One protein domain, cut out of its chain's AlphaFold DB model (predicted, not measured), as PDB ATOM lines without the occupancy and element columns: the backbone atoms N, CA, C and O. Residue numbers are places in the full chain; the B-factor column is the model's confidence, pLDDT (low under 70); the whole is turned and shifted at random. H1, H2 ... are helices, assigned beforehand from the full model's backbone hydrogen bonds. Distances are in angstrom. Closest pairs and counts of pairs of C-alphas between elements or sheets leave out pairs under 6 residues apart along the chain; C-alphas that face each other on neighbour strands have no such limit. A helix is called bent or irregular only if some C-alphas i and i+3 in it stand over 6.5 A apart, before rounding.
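This is residues 21 to 28 and 36 to 79 of the 557 residues of an uncharacterized protein of Elysia chlorotica (UniProt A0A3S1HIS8). One straight helix, H4, forms the spine of this small model, and three short helices are set round it: H3 folds back on its first part, while H1 and H2 sit at different sides of its second part. After H4 a tail without a named element, residues 67 to 79, turns back beside the helices and then turns again to the last printed residue. The printed part has 52 residues with four named helices, in the order H1, H2, H3, H4, and no named strand; the class is all helix, with 31 residues in the named helices. The whole is compact, with a radius of gyration of the C-alphas of 10.9 A, and only just elongated, with spans of 31 by 20 by 17 A.

Find C-alpha 22 at (-31.861, -45.403, -28.074); here H1 begins, residues 22 to 28, 9.9 A from first to last C-alpha. Past the cut, look for H2 at residues 40 to 44, 6.1 A long. H3 follows at residues 47 to 51, 6.6 A long; it is neither bent nor irregular, but only just: C-alphas 47 and 50 are 6.0 A apart. H4, residues 53 to 66, starts with C-alpha 53 at (-48.521, -51.918, -24.289) and runs 19.9 A to C-alpha 66 at (-39.431, -34.268, -23.689).

Begin with H4, the hub, which touches H1, H2 and H3. H1 only just touches it, with 3 pairs of C-alphas within 8 A; the closest are those of Trp 28 and Met 63, 7.5 A apart, and of H4 residues 59 to 63 alone take part. H1 and H4 run the same way at a steep tilt of 67 degrees. H2 touches residues 60 to 64 of H4 alone, and the closest C-alphas, those of Leu 42 and Arg 60, are 7.1 A apart. H3 touches H4 with 11 pairs of C-alphas within 8 A, the closest being those of Trp 47 and Gly 56, 4.5 A apart. H1 is apart from H2 and from H3, and H2 is apart from H3. In H1, H2 and H4 every O i to N i+4 pair is within hydrogen-bond range; in H3 it is 0 of 1, and 0 of 2 for O i to N i+3.

Look for the two C-alphas farthest apart at Thr 23 and Pro 78, 31.5 A. Residues 29 to 35 are cut out, and C-alphas 28 and 36 are 18.1 A apart across the cut, which lies in the link from H1 to H2. The links from H2 to H3 and from H3 to H4 are tight. The mean pLDDT of the printed part is 90.1, and no printed residue is under 70.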
ATOM      1  N   ASP A  21     -35.431 -47.972 -26.251       93.06
ATOM      2  CA  ASP A  21     -34.340 -48.250 -27.199       93.06
ATOM      3  C   ASP A  21     -33.782 -46.917 -27.737       93.06
ATOM      4  O   ASP A  21     -34.565 -46.093 -28.228       93.06
ATOM      5  N   PRO A  22     -32.462 -46.660 -27.635       92.50
ATOM      6  CA  PRO A  22     -31.861 -45.403 -28.074       92.50
ATOM      7  C   PRO A  22     -32.200 -45.046 -29.526       92.50
ATOM      8  O   PRO A  22     -32.340 -43.862 -29.842       92.50
ATOM      9  N   THR A  23     -32.387 -46.038 -30.401       93.81
ATOM     10  CA  THR A  23     -32.784 -45.811 -31.800       93.81
ATOM     11  C   THR A  23     -34.204 -45.260 -31.890       93.81
ATOM     12  O   THR A  23     -34.473 -44.295 -32.612       93.81
ATOM     13  N   LEU A  24     -35.113 -45.843 -31.108       91.75
ATOM     14  CA  LEU A  24     -36.499 -45.406 -31.027       91.75
ATOM     15  C   LEU A  24     -36.576 -44.010 -30.393       91.75
ATOM     16  O   LEU A  24     -37.228 -43.120 -30.937       91.75
ATOM     17  N   ALA A  25     -35.837 -43.775 -29.307       93.19
ATOM     18  CA  ALA A  25     -35.750 -42.463 -28.676       93.19
ATOM     19  C   ALA A  25     -35.251 -41.387 -29.660       93.19
ATOM     20  O   ALA A  25     -35.854 -40.318 -29.750       93.19
ATOM     21  N   ALA A  26     -34.209 -41.675 -30.450       94.56
ATOM     22  CA  ALA A  26     -33.681 -40.754 -31.459       94.56
ATOM     23  C   ALA A  26     -34.705 -40.433 -32.563       94.56
ATOM     24  O   ALA A  26     -34.838 -39.275 -32.965       94.56
ATOM     25  N   PHE A  27     -35.482 -41.421 -33.016       94.31
ATOM     26  CA  PHE A  27     -36.569 -41.191 -33.971       94.31
ATOM     27  C   PHE A  27     -37.635 -40.241 -33.395       94.31
ATOM     28  O   PHE A  27     -38.003 -39.250 -34.030       94.31
ATOM     29  N   TRP A  28     -38.075 -40.476 -32.155       92.50
ATOM     30  CA  TRP A  28     -39.097 -39.650 -31.497       92.50
ATOM     31  C   TRP A  28     -38.587 -38.278 -31.032       92.50
ATOM     32  O   TRP A  28     -39.366 -37.326 -30.908       92.50
ATOM     33  N   PRO A  36     -49.207 -26.298 -26.530       84.69
ATOM     34  CA  PRO A  36     -49.430 -26.259 -25.079       84.69
ATOM     35  C   PRO A  36     -50.915 -26.175 -24.691       84.69
ATOM     36  O   PRO A  36     -51.329 -26.615 -23.631       84.69
ATOM     37  N   TRP A  37     -51.781 -25.675 -25.576       78.00
ATOM     38  CA  TRP A  37     -53.229 -25.653 -25.330       78.00
ATOM     39  C   TRP A  37     -53.927 -27.005 -25.578       78.00
ATOM     40  O   TRP A  37     -55.149 -27.093 -25.440       78.00
ATOM     41  N   LYS A  38     -53.199 -28.049 -26.004       90.44
ATOM     42  CA  LYS A  38     -53.729 -29.400 -26.270       90.44
ATOM     43  C   LYS A  38     -52.747 -30.502 -25.864       90.44
ATOM     44  O   LYS A  38     -52.541 -31.460 -26.609       90.44
ATOM     45  N   GLU A  39     -52.194 -30.412 -24.665       87.69
ATOM     46  CA  GLU A  39     -51.316 -31.451 -24.110       87.69
ATOM     47  C   GLU A  39     -52.014 -32.826 -24.045       87.69
ATOM     48  O   GLU A  39     -51.391 -33.864 -24.266       87.69
ATOM     49  N   GLU A  40     -53.345 -32.842 -23.876       90.06
ATOM     50  CA  GLU A  40     -54.169 -34.063 -23.876       90.06
ATOM     51  C   GLU A  40     -54.058 -34.892 -25.155       90.06
ATOM     52  O   GLU A  40     -54.346 -36.089 -25.124       90.06
ATOM     53  N   LEU A  41     -53.653 -34.296 -26.284       90.31
ATOM     54  CA  LEU A  41     -53.451 -35.040 -27.528       90.31
ATOM     55  C   LEU A  41     -52.455 -36.175 -27.334       90.31
ATOM     56  O   LEU A  41     -52.693 -37.265 -27.849       90.31
ATOM     57  N   LEU A  42     -51.399 -35.946 -26.550       90.94
ATOM     58  CA  LEU A  42     -50.415 -36.976 -26.262       90.94
ATOM     59  C   LEU A  42     -51.087 -38.179 -25.588       90.94
ATOM     60  O   LEU A  42     -50.891 -39.306 -26.011       90.94
ATOM     61  N   PHE A  43     -51.952 -37.962 -24.601       90.00
ATOM     62  CA  PHE A  43     -52.584 -39.044 -23.834       90.00
ATOM     63  C   PHE A  43     -53.808 -39.656 -24.524       90.00
ATOM     64  O   PHE A  43     -54.202 -40.775 -24.200       90.00
ATOM     65  N   ARG A  44     -54.400 -38.951 -25.494       91.75
ATOM     66  CA  ARG A  44     -55.498 -39.464 -26.331       91.75
ATOM     67  C   ARG A  44     -55.017 -40.399 -27.437       91.75
ATOM     68  O   ARG A  44     -55.820 -41.177 -27.951       91.75
ATOM     69  N   LEU A  45     -53.743 -40.322 -27.822       90.38
ATOM     70  CA  LEU A  45     -53.164 -41.248 -28.789       90.38
ATOM     71  C   LEU A  45     -53.106 -42.655 -28.191       90.38
ATOM     72  O   LEU A  45     -52.636 -42.869 -27.071       90.38
ATOM     73  N   ASN A  46     -53.571 -43.637 -28.958       93.00
ATOM     74  CA  ASN A  46     -53.498 -45.038 -28.569       93.00
ATOM     75  C   ASN A  46     -52.089 -45.596 -28.832       93.00
ATOM     76  O   ASN A  46     -51.888 -46.371 -29.762       93.00
ATOM     77  N   TRP A  47     -51.110 -45.178 -28.022       90.50
ATOM     78  CA  TRP A  47     -49.711 -45.617 -28.135       90.50
ATOM     79  C   TRP A  47     -49.570 -47.139 -28.148       90.50
ATOM     80  O   TRP A  47     -48.770 -47.689 -28.899       90.50
ATOM     81  N   THR A  48     -50.397 -47.822 -27.358       89.69
ATOM     82  CA  THR A  48     -50.340 -49.276 -27.208       89.69
ATOM     83  C   THR A  48     -50.856 -50.019 -28.438       89.69
ATOM     84  O   THR A  48     -50.476 -51.166 -28.657       89.69
ATOM     85  N   GLY A  49     -51.673 -49.365 -29.272       91.81
ATOM     86  CA  GLY A  49     -52.233 -49.953 -30.487       91.81
ATOM     87  C   GLY A  49     -51.213 -50.174 -31.606       91.81
ATOM     88  O   GLY A  49     -51.413 -51.071 -32.417       91.81
ATOM     89  N   CYS A  50     -50.129 -49.391 -31.647       86.62
ATOM     90  CA  CYS A  50     -49.143 -49.466 -32.731       86.62
ATOM     91  C   CYS A  50     -47.866 -50.220 -32.345       86.62
ATOM     92  O   CYS A  50     -47.302 -50.919 -33.178       86.62
ATOM     93  N   VAL A  51     -47.393 -50.062 -31.105       91.06
ATOM     94  CA  VAL A  51     -46.076 -50.572 -30.665       91.06
ATOM     95  C   VAL A  51     -46.161 -51.570 -29.507       91.06
ATOM     96  O   VAL A  51     -45.137 -52.024 -29.007       91.06
ATOM     97  N   GLY A  52     -47.372 -51.936 -29.079       94.06
ATOM     98  CA  GLY A  52     -47.591 -52.774 -27.902       94.06
ATOM     99  C   GLY A  52     -47.666 -51.966 -26.606       94.06
ATOM    100  O   GLY A  52     -47.332 -50.781 -26.560       94.06
ATOM    101  N   VAL A  53     -48.169 -52.601 -25.546       92.44
ATOM    102  CA  VAL A  53     -48.521 -51.918 -24.289       92.44
ATOM    103  C   VAL A  53     -47.296 -51.327 -23.597       92.44
ATOM    104  O   VAL A  53     -47.276 -50.131 -23.327       92.44
ATOM    105  N   GLU A  54     -46.259 -52.135 -23.388       91.81
ATOM    106  CA  GLU A  54     -45.057 -51.739 -22.642       91.81
ATOM    107  C   GLU A  54     -44.281 -50.624 -23.357       91.81
ATOM    108  O   GLU A  54     -44.013 -49.572 -22.778       91.81
ATOM    109  N   VAL A  55     -43.990 -50.804 -24.650       93.25
ATOM    110  CA  VAL A  55     -43.280 -49.798 -25.458       93.25
ATOM    111  C   VAL A  55     -44.123 -48.540 -25.631       93.25
ATOM    112  O   VAL A  55     -43.595 -47.433 -25.562       93.25
ATOM    113  N   GLY A  56     -45.437 -48.681 -25.814       93.44
ATOM    114  CA  GLY A  56     -46.345 -47.547 -25.942       93.44
ATOM    115  C   GLY A  56     -46.407 -46.686 -24.679       93.44
ATOM    116  O   GLY A  56     -46.453 -45.460 -24.781       93.44
ATOM    117  N   GLU A  57     -46.383 -47.301 -23.496       92.56
ATOM    118  CA  GLU A  57     -46.330 -46.577 -22.222       92.56
ATOM    119  C   GLU A  57     -44.986 -45.873 -22.019       92.56
ATOM    120  O   GLU A  57     -44.984 -44.680 -21.708       92.56
ATOM    121  N   MET A  58     -43.865 -46.547 -22.298       91.94
ATOM    122  CA  MET A  58     -42.534 -45.930 -22.222       91.94
ATOM    123  C   MET A  58     -42.364 -44.780 -23.227       91.94
ATOM    124  O   MET A  58     -41.740 -43.761 -22.935       91.94
ATOM    125  N   MET A  59     -42.941 -44.906 -24.424       93.06
ATOM    126  CA  MET A  59     -42.893 -43.849 -25.433       93.06
ATOM    127  C   MET A  59     -43.733 -42.638 -25.030       93.06
ATOM    128  O   MET A  59     -43.346 -41.493 -25.270       93.06
ATOM    129  N   ARG A  60     -44.888 -42.893 -24.405       92.62
ATOM    130  CA  ARG A  60     -45.766 -41.850 -23.879       92.62
ATOM    131  C   ARG A  60     -45.060 -41.052 -22.786       92.62
ATOM    132  O   ARG A  60     -45.097 -39.827 -22.861       92.62
ATOM    133  N   SER A  61     -44.428 -41.713 -21.814       92.44
ATOM    134  CA  SER A  61     -43.669 -41.018 -20.764       92.44
ATOM    135  C   SER A  61     -42.492 -40.249 -21.358       92.44
ATOM    136  O   SER A  61     -42.364 -39.057 -21.106       92.44
ATOM    137  N   PHE A  62     -41.727 -40.864 -22.267       93.88
ATOM    138  CA  PHE A  62     -40.612 -40.200 -22.947       93.88
ATOM    139  C   PHE A  62     -41.032 -38.908 -23.669       93.88
ATOM    140  O   PHE A  62     -40.368 -37.877 -23.557       93.88
ATOM    141  N   MET A  63     -42.139 -38.939 -24.414       94.06
ATOM    142  CA  MET A  63     -42.628 -37.755 -25.124       94.06
ATOM    143  C   MET A  63     -43.189 -36.692 -24.181       94.06
ATOM    144  O   MET A  63     -43.068 -35.501 -24.472       94.06
ATOM    145  N   ALA A  64     -43.798 -37.095 -23.069       93.56
ATOM    146  CA  ALA A  64     -44.297 -36.153 -22.082       93.56
ATOM    147  C   ALA A  64     -43.143 -35.451 -21.345       93.56
ATOM    148  O   ALA A  64     -43.163 -34.224 -21.252       93.56
ATOM    149  N   ASP A  65     -42.096 -36.193 -20.967       93.25
ATOM    150  CA  ASP A  65     -40.857 -35.656 -20.393       93.25
ATOM    151  C   ASP A  65     -40.166 -34.692 -21.362       93.25
ATOM    152  O   ASP A  65     -39.839 -33.556 -21.010       93.25
ATOM    153  N   LYS A  66     -40.012 -35.104 -22.627       93.56
ATOM    154  CA  LYS A  66     -39.431 -34.268 -23.689       93.56
ATOM    155  C   LYS A  66     -40.171 -32.937 -23.846       93.56
ATOM    156  O   LYS A  66     -39.549 -31.915 -24.131       93.56
ATOM    157  N   CYS A  67     -41.492 -32.956 -23.695       93.12
ATOM    158  CA  CYS A  67     -42.344 -31.785 -23.857       93.12
ATOM    159  C   CYS A  67     -42.651 -31.058 -22.540       93.12
ATOM    160  O   CYS A  67     -43.424 -30.104 -22.561       93.12
ATOM    161  N   ASN A  68     -42.033 -31.471 -21.427       92.62
ATOM    162  CA  ASN A  68     -42.237 -30.915 -20.089       92.62
ATOM    163  C   ASN A  68     -43.718 -30.895 -19.646       92.62
ATOM    164  O   ASN A  68     -44.170 -29.956 -18.992       92.62
ATOM    165  N   ILE A  69     -44.483 -31.924 -20.027       91.69
ATOM    166  CA  ILE A  69     -45.896 -32.089 -19.659       91.69
ATOM    167  C   ILE A  69     -45.958 -32.921 -18.378       91.69
ATOM    168  O   ILE A  69     -45.518 -34.068 -18.360       91.69
ATOM    169  N   ARG A  70     -46.536 -32.378 -17.305       89.81
ATOM    170  CA  ARG A  70     -46.644 -33.091 -16.020       89.81
ATOM    171  C   ARG A  70     -47.737 -34.162 -16.080       89.81
ATOM    172  O   ARG A  70     -48.886 -33.867 -16.418       89.81
ATOM    173  N   HIS A  71     -47.414 -35.401 -15.713       90.75
ATOM    174  CA  HIS A  71     -48.350 -36.528 -15.791       90.75
ATOM    175  C   HIS A  71     -48.216 -37.528 -14.636       90.75
ATOM    176  O   HIS A  71     -47.130 -37.710 -14.103       90.75
ATOM    177  N   ASP A  72     -49.306 -38.238 -14.318       87.38
ATOM    178  CA  ASP A  72     -49.346 -39.366 -13.354       87.38
ATOM    179  C   ASP A  72     -49.171 -40.737 -14.053       87.38
ATOM    180  O   ASP A  72     -49.474 -41.797 -13.509       87.38
ATOM    181  N   GLY A  73     -48.778 -40.724 -15.332       81.44
ATOM    182  CA  GLY A  73     -48.674 -41.912 -16.189       81.44
ATOM    183  C   GLY A  73     -49.996 -42.333 -16.848       81.44
ATOM    184  O   GLY A  73     -49.985 -43.048 -17.855       81.44
ATOM    185  N   LYS A  74     -51.143 -41.842 -16.366       82.25
ATOM    186  CA  LYS A  74     -52.476 -42.132 -16.929       82.25
ATOM    187  C   LYS A  74     -53.203 -40.889 -17.442       82.25
ATOM    188  O   LYS A  74     -54.053 -41.004 -18.325       82.25
ATOM    189  N   ARG A  75     -52.918 -39.724 -16.879       83.88
ATOM    190  CA  ARG A  75     -53.595 -38.443 -17.062       83.88
ATOM    191  C   ARG A  75     -52.588 -37.311 -16.880       83.88
ATOM    192  O   ARG A  75     -51.583 -37.431 -16.183       83.88
ATOM    193  N   ILE A  76     -52.892 -36.193 -17.522       85.69
ATOM    194  CA  ILE A  76     -52.164 -34.942 -17.326       85.69
ATOM    195  C   ILE A  76     -52.608 -34.381 -15.984       85.69
ATOM    196  O   ILE A  76     -53.815 -34.279 -15.734       85.69
ATOM    197  N   LEU A  77     -51.653 -34.031 -15.124       85.44
ATOM    198  CA  LEU A  77     -51.997 -33.254 -13.942       85.44
ATOM    199  C   LEU A  77     -52.289 -31.837 -14.429       85.44
ATOM    200  O   LEU A  77     -51.401 -31.237 -15.034       85.44
ATOM    201  N   PRO A  78     -53.502 -31.296 -14.204       78.88
ATOM    202  CA  PRO A  78     -53.773 -29.911 -14.541       78.88
ATOM    203  C   PRO A  78     -52.734 -29.067 -13.821       78.88
ATOM    204  O   PRO A  78     -52.557 -29.209 -12.607       78.88
ATOM    205  N   ASP A  79     -52.020 -28.244 -14.582       72.44
ATOM    206  CA  ASP A  79     -51.005 -27.376 -14.023       72.44
ATOM    207  C   ASP A  79     -51.716 -26.507 -12.981       72.44
ATOM    208  O   ASP A  79     -52.554 -25.663 -13.307       72.44
TER     209      ASP A  79